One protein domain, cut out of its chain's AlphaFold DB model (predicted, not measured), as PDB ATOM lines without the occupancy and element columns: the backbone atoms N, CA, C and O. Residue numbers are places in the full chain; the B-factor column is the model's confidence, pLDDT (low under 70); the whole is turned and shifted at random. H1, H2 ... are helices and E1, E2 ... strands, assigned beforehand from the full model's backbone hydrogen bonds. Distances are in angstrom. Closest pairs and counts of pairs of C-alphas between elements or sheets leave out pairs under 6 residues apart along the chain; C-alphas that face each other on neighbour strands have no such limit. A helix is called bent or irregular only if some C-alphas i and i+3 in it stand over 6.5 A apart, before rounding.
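What this domain is: This is residues 562 to 609 of the 910 residues of the protein "Polyprotein" of Clonorchis sinensis (UniProt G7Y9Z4). A small antiparallel hairpin of two short strands, E1 and E2, and one longer helix, H1, make an open V, joined where E2 leads by a tight turn into the start of H1. From the far end of H1 the last stretch, residues 599 to 609, folds back toward the E2 side of the hairpin, while residues 595 to 600 stick out. The printed part has 48 residues with two named strands and one named helix, in the order E1, E2, H1; the sheet has the order E1 - E2, and the class is mixed, helices and strands. The whole is only just compact, close to loose, with a radius of gyration of the C-alphas of 11.3 A, and it spans 30 by 26 by 19 A.

How they stand to each other: E1, residues 565 to 569, and E2, residues 574 to 578, are antiparallel neighbours and form a hairpin, with 153 degrees between their directions. C-alphas that face each other are those of Leu 566 and Leu 577, 4.9 A apart, and those of Asp 568 and Ile 575, 4.8 A apart. N 567 and O 576 are within hydrogen-bond range at 2.9 A, and so are N 578 and O 565 at 2.9 A. After E2 comes H1, residues 582 to 598. The closest C-alphas of E2 and H1 are those of Leu 577 and Met 585, 7.6 A apart, and 2 pairs of C-alphas are within 8 A. E1 and H1 are apart. In H1 every O i to N i+4 pair is within hydrogen-bond range.

Where its parts are: E1 begins at C-alpha 565, at (444.804, 321.575, 445.627), and measures 12.6 A from first to last C-alpha. E2 measures 13.0 A, from Gly 574 at (431.504, 325.384, 448.425) to Leu 578. H1 measures 24.6 A, from Pro 582 to Arg 598, whose C-alpha is at (439.628, 340.070, 459.384). H1 is not bent.

The domain as a whole: The two C-alphas farthest apart are those of Ser 580 and Gly 600, at 30.2 A, and the C-alphas of Ser 562 and Lys 609, the first and last printed residues, are 22.6 A apart. The printed part has no cut. The links E1 to E2, with 4 residues, and E2 to H1, with 3 residues, are both tight. Residues 595 to 600, of which 595 to 598 belong to H1, stand free. The mean pLDDT of the printed part is 72.2; it is under 70 in residues 562 to 563, 565 to 573 and 604 to 609.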
ATOM      1  N   SER A 562     452.901 324.545 448.746       45.91
ATOM      2  CA  SER A 562     452.830 323.822 447.461       45.91
ATOM      3  C   SER A 562     452.200 322.412 447.466       45.91
ATOM      4  O   SER A 562     452.248 321.719 446.451       45.91
ATOM      5  N   GLU A 563     451.597 321.975 448.573       69.69
ATOM      6  CA  GLU A 563     451.053 320.624 448.772       69.69
ATOM      7  C   GLU A 563     449.516 320.529 448.657       69.69
ATOM      8  O   GLU A 563     448.970 319.425 448.709       69.69
ATOM      9  N   TYR A 564     448.798 321.651 448.512       78.00
ATOM     10  CA  TYR A 564     447.327 321.663 448.500       78.00
ATOM     11  C   TYR A 564     446.726 321.960 447.123       78.00
ATOM     12  O   TYR A 564     447.149 322.881 446.424       78.00
ATOM     13  N   LEU A 565     445.641 321.259 446.785       69.00
ATOM     14  CA  LEU A 565     444.804 321.575 445.627       69.00
ATOM     15  C   LEU A 565     443.471 322.181 446.090       69.00
ATOM     16  O   LEU A 565     442.683 321.534 446.784       69.00
ATOM     17  N   LEU A 566     443.205 323.419 445.674       67.94
ATOM     18  CA  LEU A 566     441.917 324.083 445.878       67.94
ATOM     19  C   LEU A 566     440.988 323.787 444.691       67.94
ATOM     20  O   LEU A 566     441.364 324.007 443.541       67.94
ATOM     21  N   THR A 567     439.767 323.324 444.956       63.62
ATOM     22  CA  THR A 567     438.773 323.016 443.912       63.62
ATOM     23  C   THR A 567     437.415 323.643 444.221       63.62
ATOM     24  O   THR A 567     436.908 323.552 445.338       63.62
ATOM     25  N   ASP A 568     436.820 324.295 443.220       55.53
ATOM     26  CA  ASP A 568     435.467 324.852 443.300       55.53
ATOM     27  C   ASP A 568     434.435 323.769 442.955       55.53
ATOM     28  O   ASP A 568     434.474 323.180 441.870       55.53
ATOM     29  N   ILE A 569     433.510 323.483 443.875       63.72
ATOM     30  CA  ILE A 569     432.427 322.532 443.624       63.72
ATOM     31  C   ILE A 569     431.281 323.286 442.939       63.72
ATOM     32  O   ILE A 569     430.335 323.744 443.589       63.72
ATOM     33  N   GLU A 570     431.342 323.323 441.602       42.09
ATOM     34  CA  GLU A 570     430.404 323.993 440.672       42.09
ATOM     35  C   GLU A 570     428.909 323.664 440.925       42.09
ATOM     36  O   GLU A 570     428.018 324.385 440.482       42.09
ATOM     37  N   TYR A 571     428.613 322.588 441.668       42.66
ATOM     38  CA  TYR A 571     427.257 322.135 442.007       42.66
ATOM     39  C   TYR A 571     426.802 322.403 443.457       42.66
ATOM     40  O   TYR A 571     425.672 322.061 443.804       42.66
ATOM     41  N   ALA A 572     427.660 322.965 444.317       46.19
ATOM     42  CA  ALA A 572     427.390 323.117 445.754       46.19
ATOM     43  C   ALA A 572     427.645 324.525 446.318       46.19
ATOM     44  O   ALA A 572     427.168 324.816 447.414       46.19
ATOM     45  N   GLY A 573     428.376 325.395 445.607       60.34
ATOM     46  CA  GLY A 573     428.739 326.726 446.118       60.34
ATOM     47  C   GLY A 573     429.696 326.669 447.314       60.34
ATOM     48  O   GLY A 573     429.635 327.521 448.198       60.34
ATOM     49  N   GLY A 574     430.538 325.634 447.362       73.38
ATOM     50  CA  GLY A 574     431.504 325.384 448.425       73.38
ATOM     51  C   GLY A 574     432.856 324.975 447.849       73.38
ATOM     52  O   GLY A 574     432.927 324.314 446.814       73.38
ATOM     53  N   ILE A 575     433.922 325.372 448.537       71.00
ATOM     54  CA  ILE A 575     435.307 325.115 448.140       71.00
ATOM     55  C   ILE A 575     435.797 323.845 448.840       71.00
ATOM     56  O   ILE A 575     435.683 323.733 450.063       71.00
ATOM     57  N   ALA A 576     436.373 322.912 448.083       75.75
ATOM     58  CA  ALA A 576     437.099 321.772 448.629       75.75
ATOM     59  C   ALA A 576     438.607 322.044 448.632       75.75
ATOM     60  O   ALA A 576     439.212 322.313 447.592       75.75
ATOM     61  N   LEU A 577     439.202 321.929 449.820       80.62
ATOM     62  CA  LEU A 577     440.641 321.798 450.013       80.62
ATOM     63  C   LEU A 577     440.995 320.306 449.956       80.62
ATOM     64  O   LEU A 577     440.377 319.505 450.661       80.62
ATOM     65  N   LEU A 578     441.982 319.943 449.143       81.56
ATOM     66  CA  LEU A 578     442.554 318.598 449.069       81.56
ATOM     67  C   LEU A 578     444.037 318.664 449.448       81.56
ATOM     68  O   LEU A 578     444.748 319.563 449.002       81.56
ATOM     69  N   GLY A 579     444.494 317.711 450.256       88.44
ATOM     70  CA  GLY A 579     445.876 317.587 450.721       88.44
ATOM     71  C   GLY A 579     446.126 316.193 451.298       88.44
ATOM     72  O   GLY A 579     445.180 315.469 451.608       88.44
ATOM     73  N   SER A 580     447.396 315.806 451.412       80.62
ATOM     74  CA  SER A 580     447.821 314.470 451.861       80.62
ATOM     75  C   SER A 580     447.913 314.315 453.385       80.62
ATOM     76  O   SER A 580     447.831 313.196 453.886       80.62
ATOM     77  N   ASP A 581     448.064 315.417 454.126       86.19
ATOM     78  CA  ASP A 581     448.237 315.437 455.583       86.19
ATOM     79  C   ASP A 581     447.078 316.199 456.273       86.19
ATOM     80  O   ASP A 581     446.874 317.392 456.006       86.19
ATOM     81  N   PRO A 582     446.317 315.549 457.181       78.81
ATOM     82  CA  PRO A 582     445.194 316.170 457.881       78.81
ATOM     83  C   PRO A 582     445.593 317.307 458.831       78.81
ATOM     84  O   PRO A 582     444.810 318.243 459.002       78.81
ATOM     85  N   PHE A 583     446.776 317.261 459.450       82.00
ATOM     86  CA  PHE A 583     447.227 318.307 460.373       82.00
ATOM     87  C   PHE A 583     447.569 319.578 459.600       82.00
ATOM     88  O   PHE A 583     447.075 320.657 459.932       82.00
ATOM     89  N   LYS A 584     448.324 319.429 458.508       83.38
ATOM     90  CA  LYS A 584     448.584 320.480 457.515       83.38
ATOM     91  C   LYS A 584     447.286 321.104 456.984       83.38
ATOM     92  O   LYS A 584     447.103 322.319 457.091       83.38
ATOM     93  N   MET A 585     446.325 320.288 456.535       83.25
ATOM     94  CA  MET A 585     445.005 320.778 456.107       83.25
ATOM     95  C   MET A 585     444.253 321.537 457.214       83.25
ATOM     96  O   MET A 585     443.648 322.571 456.937       83.25
ATOM     97  N   GLN A 586     444.292 321.070 458.467       82.62
ATOM     98  CA  GLN A 586     443.634 321.757 459.582       82.62
ATOM     99  C   GLN A 586     444.295 323.109 459.898       82.62
ATOM    100  O   GLN A 586     443.587 324.078 460.171       82.62
ATOM    101  N   VAL A 587     445.625 323.211 459.812       86.69
ATOM    102  CA  VAL A 587     446.349 324.489 459.945       86.69
ATOM    103  C   VAL A 587     445.956 325.454 458.821       86.69
ATOM    104  O   VAL A 587     445.645 326.613 459.100       86.69
ATOM    105  N   ALA A 588     445.876 324.981 457.574       84.31
ATOM    106  CA  ALA A 588     445.420 325.791 456.444       84.31
ATOM    107  C   ALA A 588     443.971 326.294 456.628       84.31
ATOM    108  O   ALA A 588     443.701 327.476 456.416       84.31
ATOM    109  N   LEU A 589     443.050 325.441 457.096       85.00
ATOM    110  CA  LEU A 589     441.661 325.822 457.398       85.00
ATOM    111  C   LEU A 589     441.553 326.818 458.568       85.00
ATOM    112  O   LEU A 589     440.725 327.732 458.521       85.00
ATOM    113  N   ASN A 590     442.399 326.687 459.593       86.31
ATOM    114  CA  ASN A 590     442.459 327.641 460.703       86.31
ATOM    115  C   ASN A 590     442.954 329.014 460.218       86.31
ATOM    116  O   ASN A 590     442.315 330.028 460.491       86.31
ATOM    117  N   ASN A 591     444.035 329.052 459.432       88.25
ATOM    118  CA  ASN A 591     444.564 330.286 458.842       88.25
ATOM    119  C   ASN A 591     443.541 330.957 457.910       88.25
ATOM    120  O   ASN A 591     443.307 332.160 458.017       88.25
ATOM    121  N   LEU A 592     442.866 330.174 457.066       84.44
ATOM    122  CA  LEU A 592     441.772 330.626 456.203       84.44
ATOM    123  C   LEU A 592     440.614 331.249 457.006       84.44
ATOM    124  O   LEU A 592     440.080 332.287 456.618       84.44
ATOM    125  N   THR A 593     440.253 330.649 458.143       87.44
ATOM    126  CA  THR A 593     439.204 331.164 459.039       87.44
ATOM    127  C   THR A 593     439.627 332.476 459.701       87.44
ATOM    128  O   THR A 593     438.864 333.442 459.674       87.44
ATOM    129  N   ASN A 594     440.863 332.549 460.202       88.25
ATOM    130  CA  ASN A 594     441.436 333.760 460.795       88.25
ATOM    131  C   ASN A 594     441.511 334.917 459.781       88.25
ATOM    132  O   ASN A 594     441.223 336.064 460.125       88.25
ATOM    133  N   SER A 595     441.869 334.635 458.523       88.19
ATOM    134  CA  SER A 595     441.863 335.637 457.451       88.19
ATOM    135  C   SER A 595     440.445 336.082 457.091       88.19
ATOM    136  O   SER A 595     440.205 337.280 456.980       88.19
ATOM    137  N   ALA A 596     439.477 335.164 456.985       84.94
ATOM    138  CA  ALA A 596     438.078 335.518 456.730       84.94
ATOM    139  C   ALA A 596     437.490 336.437 457.823       84.94
ATOM    140  O   ALA A 596     436.786 337.401 457.504       84.94
ATOM    141  N   GLU A 597     437.835 336.199 459.093       88.19
ATOM    142  CA  GLU A 597     437.370 337.016 460.218       88.19
ATOM    143  C   GLU A 597     437.883 338.467 460.151       88.19
ATOM    144  O   GLU A 597     437.129 339.392 460.462       88.19
ATOM    145  N   ARG A 598     439.099 338.707 459.629       86.62
ATOM    146  CA  ARG A 598     439.628 340.070 459.384       86.62
ATOM    147  C   ARG A 598     438.769 340.886 458.412       86.62
ATOM    148  O   ARG A 598     438.719 342.107 458.529       86.62
ATOM    149  N   PHE A 599     438.062 340.228 457.492       83.62
ATOM    150  CA  PHE A 599     437.109 340.856 456.568       83.62
ATOM    151  C   PHE A 599     435.657 340.830 457.086       83.62
ATOM    152  O   PHE A 599     434.718 341.078 456.327       83.62
ATOM    153  N   GLY A 600     435.448 340.517 458.370       86.69
ATOM    154  CA  GLY A 600     434.125 340.425 458.992       86.69
ATOM    155  C   GLY A 600     433.297 339.221 458.531       86.69
ATOM    156  O   GLY A 600     432.082 339.202 458.731       86.69
ATOM    157  N   MET A 601     433.922 338.221 457.900       86.56
ATOM    158  CA  MET A 601     433.253 337.008 457.432       86.56
ATOM    159  C   MET A 601     433.472 335.863 458.422       86.56
ATOM    160  O   MET A 601     434.593 335.600 458.843       86.56
ATOM    161  N   ARG A 602     432.409 335.128 458.762       81.94
ATOM    162  CA  ARG A 602     432.512 333.893 459.554       81.94
ATOM    163  C   ARG A 602     432.325 332.688 458.644       81.94
ATOM    164  O   ARG A 602     431.235 332.492 458.105       81.94
ATOM    165  N   LEU A 603     433.365 331.869 458.494       72.25
ATOM    166  CA  LEU A 603     433.243 330.567 457.843       72.25
ATOM    167  C   LEU A 603     432.497 329.616 458.785       72.25
ATOM    168  O   LEU A 603     432.992 329.241 459.845       72.25
ATOM    169  N   ILE A 604     431.271 329.251 458.414       63.25
ATOM    170  CA  ILE A 604     430.452 328.334 459.205       63.25
ATOM    171  C   ILE A 604     430.965 326.912 458.953       63.25
ATOM    172  O   ILE A 604     430.732 326.358 457.882       63.25
ATOM    173  N   SER A 605     431.621 326.302 459.946       50.38
ATOM    174  CA  SER A 605     432.267 324.974 459.847       50.38
ATOM    175  C   SER A 605     431.292 323.776 459.728       50.38
ATOM    176  O   SER A 605     431.599 322.633 460.066       50.38
ATOM    177  N   LEU A 606     430.068 324.008 459.247       34.09
ATOM    178  CA  LEU A 606     429.059 322.970 459.060       34.09
ATOM    179  C   LEU A 606     429.269 322.253 457.719       34.09
ATOM    180  O   LEU A 606     428.851 322.738 456.671       34.09
ATOM    181  N   LYS A 607     429.806 321.026 457.810       39.84
ATOM    182  CA  LYS A 607     430.014 320.030 456.731       39.84
ATOM    183  C   LYS A 607     431.330 320.102 455.942       39.84
ATOM    184  O   LYS A 607     431.376 319.622 454.810       39.84
ATOM    185  N   TYR A 608     432.437 320.487 456.578       41.34
ATOM    186  CA  TYR A 608     433.752 319.962 456.175       41.34
ATOM    187  C   TYR A 608     433.856 318.465 456.524       41.34
ATOM    188  O   TYR A 608     434.510 318.072 457.488       41.34
ATOM    189  N   LYS A 609     433.172 317.598 455.760       36.28
ATOM    190  CA  LYS A 609     433.318 316.141 455.889       36.28
ATOM    191  C   LYS A 609     434.622 315.714 455.207       36.28
ATOM    192  O   LYS A 609     434.603 315.286 454.056       36.28
TER     193      LYS A 609